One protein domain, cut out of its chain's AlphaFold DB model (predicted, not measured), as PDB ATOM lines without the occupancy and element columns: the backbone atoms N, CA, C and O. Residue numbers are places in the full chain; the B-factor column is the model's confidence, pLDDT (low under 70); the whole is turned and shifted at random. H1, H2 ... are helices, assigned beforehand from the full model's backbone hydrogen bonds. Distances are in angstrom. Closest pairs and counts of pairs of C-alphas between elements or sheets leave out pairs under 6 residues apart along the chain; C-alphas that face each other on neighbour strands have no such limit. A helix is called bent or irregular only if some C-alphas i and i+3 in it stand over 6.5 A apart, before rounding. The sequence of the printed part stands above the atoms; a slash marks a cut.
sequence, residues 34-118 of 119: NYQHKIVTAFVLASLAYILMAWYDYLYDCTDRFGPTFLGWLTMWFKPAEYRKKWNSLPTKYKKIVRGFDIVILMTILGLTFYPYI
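This is residues 34 to 118 of the 119 residues of an uncharacterized protein of viral metagenome (UniProt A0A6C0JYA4). Two long helices, H1 and H4, make a V, closed where residues 36 to 40 meet residues 109 to 116; short H2 sits between its arms, with H3 at the open side. The 85 printed residues, all helix by class, have four named helices, H1 to H4 in order. The whole is only just loose, close to compact (radius of gyration of the C-alphas 14.7 A), and spans 46 by 30 by 15 A.

H1, residues 35 to 59, touches H4, residues 92 to 118, opposite ways at 38 degrees, only just a steep tilt; closest C-alphas: Gln 36 and Leu 112, 5.5 A. H2, residues 72 to 78, touches H4 about perpendicular, 77 degrees, through residues 95 to 102 alone; closest C-alphas: Trp 73 and Arg 99, 5.8 A. H2 and H3, residues 81 to 89, form a helical hairpin and only just touch, with 3 pairs of C-alphas within 8 A; closest: Met 76 and Arg 84, 6.8 A. O i to N i+4 pairs are within hydrogen-bond range throughout H1 and H3, in 20 of 23 in H4 and 1 of 3 in H2, where 1 of 4 O i to N i+3 pairs is.

H1 runs 36.2 A from C-alpha 35 at (177.605, 162.882, 299.288); H2 spans 10.0 A, H3 12.8 A; H4 runs 37.8 A to C-alpha 118 at (175.015, 177.642, 300.631). H2 and H4 are irregular: C-alphas 74 and 77 are 7.5 A apart, 113 and 116 7.2 A.

H1 to H2 is a long link; the printed part has no cut, and no printed residue is under 70 in pLDDT.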
ATOM      1  N   ASN A  34     176.704 163.831 303.916       90.25
ATOM      2  CA  ASN A  34     176.614 164.500 302.620       90.25
ATOM      3  C   ASN A  34     177.492 163.825 301.561       90.25
ATOM      4  O   ASN A  34     178.693 163.623 301.756       90.25
ATOM      5  N   TYR A  35     176.907 163.538 300.397       88.88
ATOM      6  CA  TYR A  35     177.605 162.882 299.288       88.88
ATOM      7  C   TYR A  35     178.803 163.699 298.774       88.88
ATOM      8  O   TYR A  35     179.862 163.138 298.498       88.88
ATOM      9  N   GLN A  36     178.681 165.028 298.726       90.69
ATOM     10  CA  GLN A  36     179.758 165.933 298.318       90.69
ATOM     11  C   GLN A  36     180.970 165.816 299.249       90.69
ATOM     12  O   GLN A  36     182.105 165.714 298.786       90.69
ATOM     13  N   HIS A  37     180.738 165.761 300.562       90.12
ATOM     14  CA  HIS A  37     181.808 165.593 301.546       90.12
ATOM     15  C   HIS A  37     182.460 164.214 301.444       90.12
ATOM     16  O   HIS A  37     183.677 164.130 301.565       90.12
ATOM     17  N   LYS A  38     181.707 163.155 301.110       91.38
ATOM     18  CA  LYS A  38     182.296 161.835 300.811       91.38
ATOM     19  C   LYS A  38     183.282 161.896 299.641       91.38
ATOM     20  O   LYS A  38     184.368 161.330 299.743       91.38
ATOM     21  N   ILE A  39     182.939 162.608 298.559       91.75
ATOM     22  CA  ILE A  39     183.838 162.799 297.405       91.75
ATOM     23  C   ILE A  39     185.117 163.523 297.836       91.75
ATOM     24  O   ILE A  39     186.218 163.079 297.504       91.75
ATOM     25  N   VAL A  40     184.988 164.613 298.599       92.56
ATOM     26  CA  VAL A  40     186.140 165.391 299.080       92.56
ATOM     27  C   VAL A  40     187.034 164.541 299.985       92.56
ATOM     28  O   VAL A  40     188.244 164.493 299.770       92.56
ATOM     29  N   THR A  41     186.463 163.815 300.949       91.38
ATOM     30  CA  THR A  41     187.222 162.921 301.838       91.38
ATOM     31  C   THR A  41     187.963 161.839 301.051       91.38
ATOM     32  O   THR A  41     189.148 161.618 301.300       91.38
ATOM     33  N   ALA A  42     187.315 161.207 300.067       91.00
ATOM     34  CA  ALA A  42     187.955 160.205 299.216       91.00
ATOM     35  C   ALA A  42     189.122 160.794 298.406       91.00
ATOM     36  O   ALA A  42     190.195 160.193 298.336       91.00
ATOM     37  N   PHE A  43     188.951 161.995 297.843       92.50
ATOM     38  CA  PHE A  43     190.013 162.691 297.117       92.50
ATOM     39  C   PHE A  43     191.207 163.039 298.020       92.50
ATOM     40  O   PHE A  43     192.363 162.850 297.629       92.50
ATOM     41  N   VAL A  44     190.945 163.531 299.236       90.69
ATOM     42  CA  VAL A  44     191.988 163.851 300.222       90.69
ATOM     43  C   VAL A  44     192.739 162.589 300.634       90.69
ATOM     44  O   VAL A  44     193.969 162.601 300.649       90.69
ATOM     45  N   LEU A  45     192.031 161.488 300.896       91.56
ATOM     46  CA  LEU A  45     192.644 160.201 301.222       91.56
ATOM     47  C   LEU A  45     193.543 159.701 300.085       91.56
ATOM     48  O   LEU A  45     194.687 159.323 300.332       91.56
ATOM     49  N   ALA A  46     193.067 159.756 298.838       89.88
ATOM     50  CA  ALA A  46     193.858 159.375 297.670       89.88
ATOM     51  C   ALA A  46     195.108 160.259 297.504       89.88
ATOM     52  O   ALA A  46     196.203 159.756 297.251       89.88
ATOM     53  N   SER A  47     194.971 161.572 297.703       90.88
ATOM     54  CA  SER A  47     196.092 162.518 297.642       90.88
ATOM     55  C   SER A  47     197.121 162.256 298.744       90.88
ATOM     56  O   SER A  47     198.324 162.276 298.483       90.88
ATOM     57  N   LEU A  48     196.662 161.961 299.963       90.38
ATOM     58  CA  LEU A  48     197.517 161.623 301.099       90.38
ATOM     59  C   LEU A  48     198.280 160.320 300.853       90.38
ATOM     60  O   LEU A  48     199.500 160.288 300.995       90.38
ATOM     61  N   ALA A  49     197.577 159.275 300.417       89.44
ATOM     62  CA  ALA A  49     198.163 158.009 299.991       89.44
ATOM     63  C   ALA A  49     199.271 158.224 298.946       89.44
ATOM     64  O   ALA A  49     200.371 157.687 299.073       89.44
ATOM     65  N   TYR A  50     199.013 159.076 297.952       87.44
ATOM     66  CA  TYR A  50     199.978 159.397 296.906       87.44
ATOM     67  C   TYR A  50     201.222 160.135 297.424       87.44
ATOM     68  O   TYR A  50     202.345 159.848 297.008       87.44
ATOM     69  N   ILE A  51     201.048 161.070 298.361       90.12
ATOM     70  CA  ILE A  51     202.160 161.774 299.014       90.12
ATOM     71  C   ILE A  51     203.007 160.804 299.850       90.12
ATOM     72  O   ILE A  51     204.235 160.862 299.785       90.12
ATOM     73  N   LEU A  52     202.371 159.902 300.603       89.25
ATOM     74  CA  LEU A  52     203.064 158.900 301.419       89.25
ATOM     75  C   LEU A  52     203.905 157.951 300.558       89.25
ATOM     76  O   LEU A  52     205.041 157.658 300.924       89.25
ATOM     77  N   MET A  53     203.406 157.541 299.388       85.88
ATOM     78  CA  MET A  53     204.194 156.749 298.435       85.88
ATOM     79  C   MET A  53     205.425 157.509 297.918       85.88
ATOM     80  O   MET A  53     206.508 156.944 297.835       85.88
ATOM     81  N   ALA A  54     205.314 158.814 297.648       88.62
ATOM     82  CA  ALA A  54     206.481 159.603 297.244       88.62
ATOM     83  C   ALA A  54     207.546 159.702 298.357       88.62
ATOM     84  O   ALA A  54     208.743 159.718 298.072       88.62
ATOM     85  N   TRP A  55     207.130 159.767 299.626       88.31
ATOM     86  CA  TRP A  55     208.054 159.707 300.764       88.31
ATOM     87  C   TRP A  55     208.673 158.330 300.948       88.31
ATOM     88  O   TRP A  55     209.853 158.243 301.272       88.31
ATOM     89  N   TYR A  56     207.900 157.275 300.719       85.62
ATOM     90  CA  TYR A  56     208.390 155.907 300.737       85.62
ATOM     91  C   TYR A  56     209.552 155.719 299.750       85.62
ATOM     92  O   TYR A  56     210.631 155.294 300.163       85.62
ATOM     93  N   ASP A  57     209.373 156.125 298.489       85.50
ATOM     94  CA  ASP A  57     210.409 156.019 297.450       85.50
ATOM     95  C   ASP A  57     211.692 156.772 297.823       85.50
ATOM     96  O   ASP A  57     212.808 156.352 297.506       85.50
ATOM     97  N   TYR A  58     211.530 157.914 298.495       86.94
ATOM     98  CA  TYR A  58     212.642 158.738 298.947       86.94
ATOM     99  C   TYR A  58     213.380 158.104 300.132       86.94
ATOM    100  O   TYR A  58     214.602 157.990 300.090       86.94
ATOM    101  N   LEU A  59     212.653 157.674 301.170       87.00
ATOM    102  CA  LEU A  59     213.227 157.111 302.397       87.00
ATOM    103  C   LEU A  59     213.940 155.777 302.161       87.00
ATOM    104  O   LEU A  59     214.916 155.486 302.846       87.00
ATOM    105  N   TYR A  60     213.463 154.978 301.207       82.19
ATOM    106  CA  TYR A  60     214.027 153.661 300.906       82.19
ATOM    107  C   TYR A  60     214.922 153.628 299.669       82.19
ATOM    108  O   TYR A  60     215.304 152.537 299.252       82.19
ATOM    109  N   ASP A  61     215.262 154.793 299.110       83.25
ATOM    110  CA  ASP A  61     216.163 154.924 297.959       83.25
ATOM    111  C   ASP A  61     215.791 153.974 296.809       83.25
ATOM    112  O   ASP A  61     216.612 153.229 296.274       83.25
ATOM    113  N   CYS A  62     214.498 153.949 296.466       78.81
ATOM    114  CA  CYS A  62     214.005 153.097 295.392       78.81
ATOM    115  C   CYS A  62     214.611 153.525 294.047       78.81
ATOM    116  O   CYS A  62     214.753 154.715 293.775       78.81
ATOM    117  N   THR A  63     214.940 152.550 293.191       78.75
ATOM    118  CA  THR A  63     215.540 152.799 291.867       78.75
ATOM    119  C   THR A  63     214.624 153.638 290.973       78.75
ATOM    120  O   THR A  63     215.082 154.587 290.340       78.75
ATOM    121  N   ASP A  64     213.325 153.335 290.981       77.69
ATOM    122  CA  ASP A  64     212.291 154.151 290.349       77.69
ATOM    123  C   ASP A  64     211.582 154.994 291.408       77.69
ATOM    124  O   ASP A  64     210.828 154.480 292.230       77.69
ATOM    125  N   ARG A  65     211.836 156.306 291.383       81.94
ATOM    126  CA  ARG A  65     211.188 157.283 292.272       81.94
ATOM    127  C   ARG A  65     210.095 158.043 291.544       81.94
ATOM    128  O   ARG A  65     210.349 158.569 290.453       81.94
ATOM    129  N   PHE A  66     208.953 158.241 292.203       79.06
ATOM    130  CA  PHE A  66     207.858 159.056 291.679       79.06
ATOM    131  C   PHE A  66     208.323 160.426 291.160       79.06
ATOM    132  O   PHE A  66     208.908 161.254 291.868       79.06
ATOM    133  N   GLY A  67     208.052 160.655 289.874       80.88
ATOM    134  CA  GLY A  67     208.317 161.902 289.174       80.88
ATOM    135  C   GLY A  67     207.160 162.901 289.271       80.88
ATOM    136  O   GLY A  67     206.114 162.606 289.844       80.88
ATOM    137  N   PRO A  68     207.338 164.103 288.710       83.75
ATOM    138  CA  PRO A  68     206.317 165.138 288.716       83.75
ATOM    139  C   PRO A  68     205.066 164.722 287.924       83.75
ATOM    140  O   PRO A  68     205.161 164.339 286.760       83.75
ATOM    141  N   THR A  69     203.893 164.837 288.549       85.38
ATOM    142  CA  THR A  69     202.593 164.430 287.982       85.38
ATOM    143  C   THR A  69     201.589 165.579 287.908       85.38
ATOM    144  O   THR A  69     201.836 166.677 288.415       85.38
ATOM    145  N   PHE A  70     200.417 165.311 287.324       82.00
ATOM    146  CA  PHE A  70     199.206 166.097 287.582       82.00
ATOM    147  C   PHE A  70     198.913 166.107 289.099       82.00
ATOM    148  O   PHE A  70     199.238 165.133 289.782       82.00
ATOM    149  N   LEU A  71     198.397 167.215 289.647       86.62
ATOM    150  CA  LEU A  71     198.355 167.529 291.094       86.62
ATOM    151  C   LEU A  71     199.717 167.832 291.730       86.62
ATOM    152  O   LEU A  71     199.838 168.000 292.950       86.62
ATOM    153  N   GLY A  72     200.766 167.889 290.911       84.62
ATOM    154  CA  GLY A  72     202.129 168.097 291.358       84.62
ATOM    155  C   GLY A  72     202.394 169.495 291.897       84.62
ATOM    156  O   GLY A  72     203.273 169.610 292.738       84.62
ATOM    157  N   TRP A  73     201.657 170.525 291.467       87.81
ATOM    158  CA  TRP A  73     201.793 171.889 291.984       87.81
ATOM    159  C   TRP A  73     201.089 172.036 293.340       87.81
ATOM    160  O   TRP A  73     201.666 172.608 294.263       87.81
ATOM    161  N   LEU A  74     199.901 171.441 293.487       88.19
ATOM    162  CA  LEU A  74     199.094 171.472 294.711       88.19
ATOM    163  C   LEU A  74     199.737 170.671 295.853       88.19
ATOM    164  O   LEU A  74     199.816 171.142 296.983       88.19
ATOM    165  N   THR A  75     200.243 169.470 295.561       88.44
ATOM    166  CA  THR A  75     200.772 168.546 296.586       88.44
ATOM    167  C   THR A  75     202.285 168.645 296.804       88.44
ATOM    168  O   THR A  75     202.818 168.011 297.713       88.44
ATOM    169  N   MET A  76     203.000 169.452 296.007       88.19
ATOM    170  CA  MET A  76     204.471 169.529 296.008       88.19
ATOM    171  C   MET A  76     205.092 169.787 297.377       88.19
ATOM    172  O   MET A  76     206.175 169.299 297.691       88.19
ATOM    173  N   TRP A  77     204.420 170.623 298.159       87.50
ATOM    174  CA  TRP A  77     204.903 171.133 299.433       87.50
ATOM    175  C   TRP A  77     205.037 170.008 300.456       87.50
ATOM    176  O   TRP A  77     205.966 170.013 301.259       87.50
ATOM    177  N   PHE A  78     204.172 169.000 300.341       90.12
ATOM    178  CA  PHE A  78     204.160 167.818 301.189       90.12
ATOM    179  C   PHE A  78     205.057 166.692 300.675       90.12
ATOM    180  O   PHE A  78     205.198 165.693 301.365       90.12
ATOM    181  N   LYS A  79     205.670 166.824 299.491       89.81
ATOM    182  CA  LYS A  79     206.557 165.812 298.893       89.81
ATOM    183  C   LYS A  79     208.041 166.079 299.221       89.81
ATOM    184  O   LYS A  79     208.407 167.219 299.534       89.81
ATOM    185  N   PRO A  80     208.919 165.056 299.138       90.31
ATOM    186  CA  PRO A  80     210.344 165.183 299.462       90.31
ATOM    187  C   PRO A  80     211.096 166.170 298.551       90.31
ATOM    188  O   PRO A  80     210.678 166.492 297.437       90.31
ATOM    189  N   ALA A  81     212.253 166.656 299.015       88.75
ATOM    190  CA  ALA A  81     213.007 167.722 298.345       88.75
ATOM    191  C   ALA A  81     213.495 167.352 296.932       88.75
ATOM    192  O   ALA A  81     213.591 168.215 296.061       88.75
ATOM    193  N   GLU A  82     213.781 166.078 296.676       86.75
ATOM    194  CA  GLU A  82     214.174 165.605 295.348       86.75
ATOM    195  C   GLU A  82     213.051 165.756 294.315       86.75
ATOM    196  O   GLU A  82     213.303 166.185 293.187       86.75
ATOM    197  N   TYR A  83     211.800 165.512 294.717       88.88
ATOM    198  CA  TYR A  83     210.638 165.761 293.868       88.88
ATOM    199  C   TYR A  83     210.582 167.235 293.451       88.88
ATOM    200  O   TYR A  83     210.352 167.541 292.281       88.88
ATOM    201  N   ARG A  84     210.874 168.163 294.376       87.25
ATOM    202  CA  ARG A  84     210.958 169.601 294.065       87.25
ATOM    203  C   ARG A  84     212.063 169.912 293.057       87.25
ATOM    204  O   ARG A  84     211.856 170.743 292.177       87.25
ATOM    205  N   LYS A  85     213.214 169.239 293.136       89.00
ATOM    206  CA  LYS A  85     214.292 169.401 292.144       89.00
ATOM    207  C   LYS A  85     213.836 168.957 290.751       89.00
ATOM    208  O   LYS A  85     213.986 169.729 289.808       89.00
ATOM    209  N   LYS A  86     213.201 167.781 290.637       88.94
ATOM    210  CA  LYS A  86     212.614 167.285 289.373       88.94
ATOM    211  C   LYS A  86     211.485 168.186 288.861       88.94
ATOM    212  O   LYS A  86     211.338 168.390 287.661       88.94
ATOM    213  N   TRP A  87     210.700 168.770 289.764       88.50
ATOM    214  CA  TRP A  87     209.702 169.771 289.400       88.50
ATOM    215  C   TRP A  87     210.344 171.031 288.818       88.50
ATOM    216  O   TRP A  87     209.904 171.558 287.800       88.50
ATOM    217  N   ASN A  88     211.410 171.522 289.444       87.75
ATOM    218  CA  ASN A  88     212.078 172.741 289.011       87.75
ATOM    219  C   ASN A  88     212.807 172.574 287.675       87.75
ATOM    220  O   ASN A  88     212.851 173.542 286.918       87.75
ATOM    221  N   SER A  89     213.276 171.372 287.336       90.94
ATOM    222  CA  SER A  89     213.877 171.087 286.029       90.94
ATOM    223  C   SER A  89     212.867 170.940 284.881       90.94
ATOM    224  O   SER A  89     213.271 170.965 283.722       90.94
ATOM    225  N   LEU A  90     211.557 170.841 285.156       89.62
ATOM    226  CA  LEU A  90     210.544 170.754 284.096       89.62
ATOM    227  C   LEU A  90     210.468 172.033 283.240       89.62
ATOM    228  O   LEU A  90     210.509 173.149 283.785       89.62
ATOM    229  N   PRO A  91     210.219 171.897 281.920       93.38
ATOM    230  CA  PRO A  91     209.942 173.032 281.051       93.38
ATOM    231  C   PRO A  91     208.717 173.827 281.521       93.38
ATOM    232  O   PRO A  91     207.712 173.275 281.982       93.38
ATOM    233  N   THR A  92     208.766 175.148 281.346       92.00
ATOM    234  CA  THR A  92     207.718 176.081 281.801       92.00
ATOM    235  C   THR A  92     206.344 175.795 281.193       92.00
ATOM    236  O   THR A  92     205.329 176.027 281.851       92.00
ATOM    237  N   LYS A  93     206.296 175.233 279.977       93.25
ATOM    238  CA  LYS A  93     205.060 174.798 279.311       93.25
ATOM    239  C   LYS A  93     204.286 173.780 280.157       93.25
ATOM    240  O   LYS A  93     203.108 173.992 280.429       93.25
ATOM    241  N   TYR A  94     204.953 172.729 280.636       91.19
ATOM    242  CA  TYR A  94     204.319 171.688 281.452       91.19
ATOM    243  C   TYR A  94     203.935 172.203 282.838       91.19
ATOM    244  O   TYR A  94     202.836 171.920 283.308       91.19
ATOM    245  N   LYS A  95     204.776 173.045 283.454       91.62
ATOM    246  CA  LYS A  95     204.447 173.697 284.734       91.62
ATOM    247  C   LYS A  95     203.147 174.501 284.654       91.62
ATOM    248  O   LYS A  95     202.350 174.450 285.585       91.62
ATOM    249  N   LYS A  96     202.918 175.229 283.553       92.88
ATOM    250  CA  LYS A  96     201.671 175.984 283.334       92.88
ATOM    251  C   LYS A  96     200.460 175.066 283.177       92.88
ATOM    252  O   LYS A  96     199.432 175.348 283.781       92.88
ATOM    253  N   ILE A  97     200.594 173.978 282.416       93.50
ATOM    254  CA  ILE A  97     199.515 172.997 282.216       93.50
ATOM    255  C   ILE A  97     199.113 172.370 283.551       93.50
ATOM    256  O   ILE A  97     197.942 172.412 283.915       93.50
ATOM    257  N   VAL A  98     200.085 171.852 284.308       92.62
ATOM    258  CA  VAL A  98     199.808 171.228 285.607       92.62
ATOM    259  C   VAL A  98     199.234 172.252 286.582       92.62
ATOM    260  O   VAL A  98     198.246 171.969 287.238       92.62
ATOM    261  N   ARG A  99     199.765 173.480 286.630       92.19
ATOM    262  CA  ARG A  99     199.190 174.534 287.477       92.19
ATOM    263  C   ARG A  99     197.736 174.849 287.113       92.19
ATOM    264  O   ARG A  99     196.928 175.027 288.014       92.19
ATOM    265  N   GLY A 100     197.401 174.930 285.826       93.69
ATOM    266  CA  GLY A 100     196.023 175.156 285.383       93.69
ATOM    267  C   GLY A 100     195.092 174.025 285.816       93.69
ATOM    268  O   GLY A 100     194.046 174.286 286.404       93.69
ATOM    269  N   PHE A 101     195.509 172.777 285.598       93.56
ATOM    270  CA  PHE A 101     194.776 171.591 286.042       93.56
ATOM    271  C   PHE A 101     194.558 171.587 287.562       93.56
ATOM    272  O   PHE A 101     193.435 171.414 288.030       93.56
ATOM    273  N   ASP A 102     195.612 171.856 288.329       91.12
ATOM    274  CA  ASP A 102     195.574 171.872 289.790       91.12
ATOM    275  C   ASP A 102     194.655 172.978 290.334       91.12
ATOM    276  O   ASP A 102     193.952 172.756 291.316       91.12
ATOM    277  N   ILE A 103     194.610 174.149 289.686       94.50
ATOM    278  CA  ILE A 103     193.681 175.235 290.044       94.50
ATOM    279  C   ILE A 103     192.232 174.812 289.795       94.50
ATOM    280  O   ILE A 103     191.386 175.041 290.656       94.50
ATOM    281  N   VAL A 104     191.936 174.191 288.649       95.62
ATOM    282  CA  VAL A 104     190.579 173.707 288.344       95.62
ATOM    283  C   VAL A 104     190.134 172.694 289.394       95.62
ATOM    284  O   VAL A 104     189.067 172.858 289.978       95.62
ATOM    285  N   ILE A 105     190.983 171.709 289.703       94.06
ATOM    286  CA  ILE A 105     190.717 170.701 290.739       94.06
ATOM    287  C   ILE A 105     190.464 171.373 292.096       94.06
ATOM    288  O   ILE A 105     189.488 171.047 292.770       94.06
ATOM    289  N   LEU A 106     191.313 172.327 292.492       93.56
ATOM    290  CA  LEU A 106     191.172 173.039 293.762       93.56
ATOM    291  C   LEU A 106     189.835 173.783 293.843       93.56
ATOM    292  O   LEU A 106     189.135 173.673 294.847       93.56
ATOM    293  N   MET A 107     189.450 174.493 292.781       94.94
ATOM    294  CA  MET A 107     188.164 175.188 292.711       94.94
ATOM    295  C   MET A 107     186.986 174.213 292.787       94.94
ATOM    296  O   MET A 107     186.019 174.487 293.495       94.94
ATOM    297  N   THR A 108     187.070 173.055 292.125       93.81
ATOM    298  CA  THR A 108     186.045 172.006 292.216       93.81
ATOM    299  C   THR A 108     185.911 171.466 293.640       93.81
ATOM    300  O   THR A 108     184.797 171.344 294.140       93.81
ATOM    301  N   ILE A 109     187.022 171.181 294.326       93.81
ATOM    302  CA  ILE A 109     187.011 170.672 295.707       93.81
ATOM    303  C   ILE A 109     186.455 171.712 296.676       93.81
ATOM    304  O   ILE A 109     185.649 171.367 297.541       93.81
ATOM    305  N   LEU A 110     186.846 172.981 296.525       93.75
ATOM    306  CA  LEU A 110     186.300 174.077 297.325       93.75
ATOM    307  C   LEU A 110     184.794 174.206 297.085       93.75
ATOM    308  O   LEU A 110     184.027 174.232 298.043       93.75
ATOM    309  N   GLY A 111     184.363 174.178 295.822       93.00
ATOM    310  CA  GLY A 111     182.952 174.155 295.454       93.00
ATOM    311  C   GLY A 111     182.200 173.020 296.146       93.00
ATOM    312  O   GLY A 111     181.242 173.283 296.858       93.00
ATOM    313  N   LEU A 112     182.667 171.774 296.030       92.31
ATOM    314  CA  LEU A 112     182.032 170.611 296.670       92.31
ATOM    315  C   LEU A 112     182.015 170.695 298.201       92.31
ATOM    316  O   LEU A 112     181.058 170.244 298.828       92.31
ATOM    317  N   THR A 113     183.054 171.270 298.803       92.12
ATOM    318  CA  THR A 113     183.139 171.450 300.258       92.12
ATOM    319  C   THR A 113     182.085 172.434 300.760       92.12
ATOM    320  O   THR A 113     181.404 172.136 301.742       92.12
ATOM    321  N   PHE A 114     181.935 173.580 300.086       92.88
ATOM    322  CA  PHE A 114     181.070 174.678 300.532       92.88
ATOM    323  C   PHE A 114     179.639 174.622 299.985       92.88
ATOM    324  O   PHE A 114     178.739 175.175 300.609       92.88
ATOM    325  N   TYR A 115     179.400 173.922 298.873       90.56
ATOM    326  CA  TYR A 115     178.080 173.766 298.255       90.56
ATOM    327  C   TYR A 115     176.950 173.390 299.235       90.56
ATOM    328  O   TYR A 115     175.935 174.080 299.223       90.56
ATOM    329  N   PRO A 116     177.093 172.376 300.120       86.88
ATOM    330  CA  PRO A 116     176.016 171.993 301.041       86.88
ATOM    331  C   PRO A 116     175.749 173.002 302.171       86.88
ATOM    332  O   PRO A 116     174.859 172.767 302.975       86.88
ATOM    333  N   TYR A 117     176.532 174.079 302.283       86.38
ATOM    334  CA  TYR A 117     176.324 175.141 303.276       86.38
ATOM    335  C   TYR A 117     175.674 176.400 302.682       86.38
ATOM    336  O   TYR A 117     175.321 177.307 303.429       86.38
ATOM    337  N   ILE A 118     175.573 176.485 301.353       85.62
ATOM    338  CA  ILE A 118     175.015 177.642 300.631       85.62
ATOM    339  C   ILE A 118     173.558 177.386 300.208       85.62
ATOM    340  O   ILE A 118     172.819 178.340 299.969       85.62
TER     341      ILE A 118